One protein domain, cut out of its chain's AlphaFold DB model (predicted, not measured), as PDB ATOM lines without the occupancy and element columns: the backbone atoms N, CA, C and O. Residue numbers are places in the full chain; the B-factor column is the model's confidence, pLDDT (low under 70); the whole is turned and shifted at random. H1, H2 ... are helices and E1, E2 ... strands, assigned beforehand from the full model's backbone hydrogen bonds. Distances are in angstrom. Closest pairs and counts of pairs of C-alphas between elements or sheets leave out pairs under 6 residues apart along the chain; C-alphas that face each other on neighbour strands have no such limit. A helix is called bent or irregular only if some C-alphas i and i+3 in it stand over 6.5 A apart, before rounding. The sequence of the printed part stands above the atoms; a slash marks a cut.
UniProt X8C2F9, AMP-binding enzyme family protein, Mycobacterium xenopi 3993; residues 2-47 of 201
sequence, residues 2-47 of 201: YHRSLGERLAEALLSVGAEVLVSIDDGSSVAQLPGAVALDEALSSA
ATOM      1  N   TYR A   2      11.045 -28.279 -42.323       92.88
ATOM      2  CA  TYR A   2      10.476 -27.167 -41.548       92.88
ATOM      3  C   TYR A   2      10.736 -27.343 -40.045       92.88
ATOM      4  O   TYR A   2      10.864 -28.466 -39.574       92.88
ATOM      5  N   HIS A   3      10.793 -26.239 -39.295       93.56
ATOM      6  CA  HIS A   3      10.804 -26.265 -37.824       93.56
ATOM      7  C   HIS A   3       9.390 -26.549 -37.302       93.56
ATOM      8  O   HIS A   3       8.442 -25.962 -37.828       93.56
ATOM      9  N   ARG A   4       9.225 -27.423 -36.295       95.38
ATOM     10  CA  ARG A   4       7.895 -27.845 -35.799       95.38
ATOM     11  C   ARG A   4       6.988 -26.670 -35.428       95.38
ATOM     12  O   ARG A   4       5.820 -26.683 -35.810       95.38
ATOM     13  N   SER A   5       7.522 -25.611 -34.818       93.75
ATOM     14  CA  SER A   5       6.762 -24.392 -34.487       93.75
ATOM     15  C   SER A   5       6.148 -23.673 -35.696       93.75
ATOM     16  O   SER A   5       5.202 -22.901 -35.546       93.75
ATOM     17  N   LEU A   6       6.660 -23.920 -36.903       92.94
ATOM     18  CA  LEU A   6       6.148 -23.359 -38.153       92.94
ATOM     19  C   LEU A   6       5.175 -24.297 -38.873       92.94
ATOM     20  O   LEU A   6       4.604 -23.892 -39.884       92.94
ATOM     21  N   GLY A   7       4.979 -25.524 -38.378       93.06
ATOM     22  CA  GLY A   7       4.192 -26.563 -39.042       93.06
ATOM     23  C   GLY A   7       2.790 -26.093 -39.416       93.06
ATOM     24  O   GLY A   7       2.425 -26.159 -40.583       93.06
ATOM     25  N   GLU A   8       2.045 -25.530 -38.463       91.44
ATOM     26  CA  GLU A   8       0.682 -25.029 -38.699       91.44
ATOM     27  C   GLU A   8       0.639 -23.953 -39.796       91.44
ATOM     28  O   GLU A   8      -0.178 -24.019 -40.709       91.44
ATOM     29  N   ARG A   9       1.578 -22.999 -39.760       90.69
ATOM     30  CA  ARG A   9       1.650 -21.895 -40.734       90.69
ATOM     31  C   ARG A   9       2.020 -22.361 -42.136       90.69
ATOM     32  O   ARG A   9       1.687 -21.694 -43.110       90.69
ATOM     33  N   LEU A  10       2.773 -23.451 -42.228       89.06
ATOM     34  CA  LEU A  10       3.289 -23.977 -43.483       89.06
ATOM     35  C   LEU A  10       2.457 -25.141 -44.019       89.06
ATOM     36  O   LEU A  10       2.686 -25.531 -45.156       89.06
ATOM     37  N   ALA A  11       1.510 -25.683 -43.249       87.69
ATOM     38  CA  ALA A  11       0.781 -26.901 -43.593       87.69
ATOM     39  C   ALA A  11       0.138 -26.817 -44.982       87.69
ATOM     40  O   ALA A  11       0.413 -27.650 -45.841       87.69
ATOM     41  N   GLU A  12      -0.651 -25.771 -45.237       86.25
ATOM     42  CA  GLU A  12      -1.319 -25.568 -46.527       86.25
ATOM     43  C   GLU A  12      -0.314 -25.423 -47.682       86.25
ATOM     44  O   GLU A  12      -0.451 -26.052 -48.734       86.25
ATOM     45  N   ALA A  13       0.743 -24.635 -47.476       85.75
ATOM     46  CA  ALA A  13       1.774 -24.414 -48.486       85.75
ATOM     47  C   ALA A  13       2.572 -25.694 -48.791       85.75
ATOM     48  O   ALA A  13       2.828 -25.997 -49.950       85.75
ATOM     49  N   LEU A  14       2.951 -26.466 -47.771       83.56
ATOM     50  CA  LEU A  14       3.734 -27.696 -47.923       83.56
ATOM     51  C   LEU A  14       2.920 -28.825 -48.563       83.56
ATOM     52  O   LEU A  14       3.468 -29.593 -49.350       83.56
ATOM     53  N   LEU A  15       1.624 -28.909 -48.257       76.69
ATOM     54  CA  LEU A  15       0.726 -29.895 -48.857       76.69
ATOM     55  C   LEU A  15       0.393 -29.552 -50.317       76.69
ATOM     56  O   LEU A  15       0.287 -30.451 -51.146       76.69
ATOM     57  N   SER A  16       0.271 -28.266 -50.661       82.00
ATOM     58  CA  SER A  16      -0.072 -27.835 -52.026       82.00
ATOM     59  C   SER A  16       1.073 -27.946 -53.036       82.00
ATOM     60  O   SER A  16       0.807 -28.104 -54.225       82.00
ATOM     61  N   VAL A  17       2.337 -27.907 -52.599       81.12
ATOM     62  CA  VAL A  17       3.505 -28.052 -53.493       81.12
ATOM     63  C   VAL A  17       3.823 -29.503 -53.874       81.12
ATOM     64  O   VAL A  17       4.736 -29.722 -54.664       81.12
ATOM     65  N   GLY A  18       3.094 -30.489 -53.334       79.75
ATOM     66  CA  GLY A  18       3.291 -31.903 -53.670       79.75
ATOM     67  C   GLY A  18       4.639 -32.464 -53.208       79.75
ATOM     68  O   GLY A  18       5.248 -33.257 -53.916       79.75
ATOM     69  N   ALA A  19       5.135 -32.026 -52.047       84.31
ATOM     70  CA  ALA A  19       6.399 -32.518 -51.507       84.31
ATOM     71  C   ALA A  19       6.342 -34.037 -51.249       84.31
ATOM     72  O   ALA A  19       5.480 -34.506 -50.508       84.31
ATOM     73  N   GLU A  20       7.294 -34.789 -51.809       87.38
ATOM     74  CA  GLU A  20       7.388 -36.247 -51.618       87.38
ATOM     75  C   GLU A  20       7.779 -36.625 -50.184       87.38
ATOM     76  O   GLU A  20       7.328 -37.637 -49.655       87.38
ATOM     77  N   VAL A  21       8.614 -35.798 -49.543       90.44
ATOM     78  CA  VAL A  21       9.104 -36.025 -48.180       90.44
ATOM     79  C   VAL A  21       9.032 -34.737 -47.370       90.44
ATOM     80  O   VAL A  21       9.588 -33.697 -47.736       90.44
ATOM     81  N   LEU A  22       8.390 -34.824 -46.207       93.69
ATOM     82  CA  LEU A  22       8.378 -33.766 -45.207       93.69
ATOM     83  C   LEU A  22       9.342 -34.125 -44.081       93.69
ATOM     84  O   LEU A  22       9.133 -35.089 -43.357       93.69
ATOM     85  N   VAL A  23      10.387 -33.318 -43.908       94.69
ATOM     86  CA  VAL A  23      11.320 -33.456 -42.780       94.69
ATOM     87  C   VAL A  23      10.993 -32.406 -41.719       94.69
ATOM     88  O   VAL A  23      10.978 -31.211 -42.038       94.69
ATOM     89  N   SER A  24      10.724 -32.834 -40.485       96.25
ATOM     90  CA  SER A  24      10.476 -31.956 -39.338       96.25
ATOM     91  C   SER A  24      11.751 -31.767 -38.510       96.25
ATOM     92  O   SER A  24      12.477 -32.718 -38.230       96.25
ATOM     93  N   ILE A  25      12.042 -30.527 -38.130       95.75
ATOM     94  CA  ILE A  25      13.147 -30.172 -37.237       95.75
ATOM     95  C   ILE A  25      12.557 -29.960 -35.847       95.75
ATOM     96  O   ILE A  25      11.659 -29.125 -35.685       95.75
ATOM     97  N   ASP A  26      13.070 -30.697 -34.862       94.81
ATOM     98  CA  ASP A  26      12.781 -30.419 -33.460       94.81
ATOM     99  C   ASP A  26      13.433 -29.093 -33.061       94.81
ATOM    100  O   ASP A  26      14.650 -28.921 -33.114       94.81
ATOM    101  N   ASP A  27      12.597 -28.126 -32.718       91.69
ATOM    102  CA  ASP A  27      12.992 -26.775 -32.350       91.69
ATOM    103  C   ASP A  27      12.706 -26.465 -30.876       91.69
ATOM    104  O   ASP A  27      12.731 -25.299 -30.476       91.69
ATOM    105  N   GLY A  28      12.431 -27.504 -30.078       92.12
ATOM    106  CA  GLY A  28      12.082 -27.409 -28.663       92.12
ATOM    107  C   GLY A  28      10.656 -26.923 -28.400       92.12
ATOM    108  O   GLY A  28      10.286 -26.724 -27.241       92.12
ATOM    109  N   SER A  29       9.842 -26.706 -29.439       91.56
ATOM    110  CA  SER A  29       8.429 -26.372 -29.265       91.56
ATOM    111  C   SER A  29       7.600 -27.595 -28.861       91.56
ATOM    112  O   SER A  29       7.920 -28.734 -29.191       91.56
ATOM    113  N   SER A  30       6.474 -27.360 -28.184       93.69
ATOM    114  CA  SER A  30       5.491 -28.405 -27.866       93.69
ATOM    115  C   SER A  30       4.559 -28.734 -29.041       93.69
ATOM    116  O   SER A  30       3.528 -29.378 -28.848       93.69
ATOM    117  N   VAL A  31       4.857 -28.229 -30.242       94.69
ATOM    118  CA  VAL A  31       4.014 -28.397 -31.429       94.69
ATOM    119  C   VAL A  31       4.297 -29.761 -32.051       94.69
ATOM    120  O   VAL A  31       5.449 -30.123 -32.294       94.69
ATOM    121  N   ALA A  32       3.239 -30.525 -32.319       93.94
ATOM    122  CA  ALA A  32       3.361 -31.803 -33.005       93.94
ATOM    123  C   ALA A  32       3.819 -31.606 -34.460       93.94
ATOM    124  O   ALA A  32       3.451 -30.633 -35.119       93.94
ATOM    125  N   GLN A  33       4.605 -32.549 -34.981       94.88
ATOM    126  CA  GLN A  33       4.946 -32.549 -36.401       94.88
ATOM    127  C   GLN A  33       3.704 -32.802 -37.272       94.88
ATOM    128  O   GLN A  33       2.757 -33.468 -36.852       94.88
ATOM    129  N   LEU A  34       3.725 -32.290 -38.502       93.44
ATOM    130  CA  LEU A  34       2.682 -32.523 -39.498       93.44
ATOM    131  C   LEU A  34       2.539 -34.023 -39.822       93.44
ATOM    132  O   LEU A  34       3.545 -34.742 -39.829       93.44
ATOM    133  N   PRO A  35       1.318 -34.497 -40.140       91.25
ATOM    134  CA  PRO A  35       1.094 -35.876 -40.562       91.25
ATOM    135  C   PRO A  35       1.990 -36.275 -41.740       91.25
ATOM    136  O   PRO A  35       2.133 -35.522 -42.701       91.25
ATOM    137  N   GLY A  36       2.597 -37.462 -41.659       91.19
ATOM    138  CA  GLY A  36       3.490 -37.988 -42.698       91.19
ATOM    139  C   GLY A  36       4.902 -37.391 -42.715       91.19
ATOM    140  O   GLY A  36       5.710 -37.793 -43.548       91.19
ATOM    141  N   ALA A  37       5.232 -36.459 -41.812       94.44
ATOM    142  CA  ALA A  37       6.599 -35.973 -41.674       94.44
ATOM    143  C   ALA A  37       7.497 -36.972 -40.921       94.44
ATOM    144  O   ALA A  37       7.052 -37.632 -39.984       94.44
ATOM    145  N   VAL A  38       8.775 -37.016 -41.293       95.31
ATOM    146  CA  VAL A  38       9.844 -37.755 -40.602       95.31
ATOM    147  C   VAL A  38      10.697 -36.761 -39.816       95.31
ATOM    148  O   VAL A  38      10.974 -35.662 -40.304       95.31
ATOM    149  N   ALA A  39      11.109 -37.112 -38.598       96.19
ATOM    150  CA  ALA A  39      11.999 -36.257 -37.816       96.19
ATOM    151  C   ALA A  39      13.400 -36.209 -38.448       96.19
ATOM    152  O   ALA A  39      13.902 -37.224 -38.928       96.19
ATOM    153  N   LEU A  40      14.054 -35.043 -38.432       95.56
ATOM    154  CA  LEU A  40      15.395 -34.878 -39.002       95.56
ATOM    155  C   LEU A  40      16.394 -35.877 -38.401       95.56
ATOM    156  O   LEU A  40      17.121 -36.515 -39.153       95.56
ATOM    157  N   ASP A  41      16.396 -36.054 -37.080       93.69
ATOM    158  CA  ASP A  41      17.331 -36.964 -36.409       93.69
ATOM    159  C   ASP A  41      17.115 -38.429 -36.818       93.69
ATOM    160  O   ASP A  41      18.074 -39.170 -37.033       93.69
ATOM    161  N   GLU A  42      15.858 -38.836 -37.005       93.62
ATOM    162  CA  GLU A  42      15.508 -40.167 -37.509       93.62
ATOM    163  C   GLU A  42      16.001 -40.352 -38.952       93.62
ATOM    164  O   GLU A  42      16.677 -41.340 -39.264       93.62
ATOM    165  N   ALA A  43      15.742 -39.366 -39.815       92.06
ATOM    166  CA  ALA A  43      16.209 -39.366 -41.197       92.06
ATOM    167  C   ALA A  43      17.744 -39.424 -41.281       92.06
ATOM    168  O   ALA A  43      18.287 -40.177 -42.085       92.06
ATOM    169  N   LEU A  44      18.455 -38.684 -40.426       91.19
ATOM    170  CA  LEU A  44      19.918 -38.691 -40.378       91.19
ATOM    171  C   LEU A  44      20.479 -40.017 -39.854       91.19
ATOM    172  O   LEU A  44      21.490 -40.487 -40.367       91.19
ATOM    173  N   SER A  45      19.830 -40.639 -38.868       91.94
ATOM    174  CA  SER A  45      20.286 -41.910 -38.283       91.94
ATOM    175  C   SER A  45      20.169 -43.111 -39.228       91.94
ATOM    176  O   SER A  45      20.907 -44.084 -39.088       91.94
ATOM    177  N   SER A  46      19.247 -43.042 -40.189       85.00
ATOM    178  CA  SER A  46      18.961 -44.107 -41.156       85.00
ATOM    179  C   SER A  46      19.581 -43.857 -42.533       85.00
ATOM    180  O   SER A  46      19.608 -44.762 -43.372       85.00
ATOM    181  N   ALA A  47      20.097 -42.651 -42.780       82.94
ATOM    182  CA  ALA A  47      20.670 -42.279 -44.062       82.94
ATOM    183  C   ALA A  47      22.065 -42.883 -44.270       82.94
ATOM    184  O   ALA A  47      22.971 -42.741 -43.449       82.94
TER     185      ALA A  47
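AT A GLANCE: This is residues 2 to 47 of the 201 residues of the protein "AMP-binding enzyme family protein" of Mycobacterium xenopi 3993 (UniProt X8C2F9). A small flat slab has helix H1 at one end, helix H2 at the other and the short strand E1 between them, with the long link of residues 26 to 39 looping over one face. The printed part has 46 residues, with two named helices and one named strand in the order H1, E1, H2, mostly helix. It is compact, with a radius of gyration of the C-alphas of 10.4 A and spans of 28 by 25 by 12 A.

HOW THE PARTS SIT: Residues 2 to 3 pair parallel with residues 24 to 25 of E1, residues 23 to 25. H1, residues 4 to 16, is irregular, with C-alphas 9 and 12 7.5 A apart; 5 of its 9 O i to N i+4 pairs are within hydrogen-bond range. The closest C-alphas of H1 and E1, Arg 4 and Ile 25, are 5.9 A apart. E1 pairs with no named strand, but its residues 23 to 24 pair parallel with residues 38 to 39. The closest C-alphas of E1 and H2, residues 40 to 46, are those of Ile 25 and Leu 40, 5.5 A. In H2 every O i to N i+4 pair is within range. H1 and H2 are apart.

IN THESE COORDINATES: H1 begins at C-alpha 4 (7.895, -27.845, -35.799) and is 18.1 A long. E1 measures 6.7 A. H2 measures 10.1 A, ending at C-alpha 46 (18.961, -44.107, -41.156).

THE WHOLE: The two C-alphas farthest apart, Glu 12 and Ser 45, are 28.3 A apart. The link from H1 to E1 is short; that from E1 to H2 is long, 14 residues. The printed part has no cut, and no printed residue is under 70 in pLDDT.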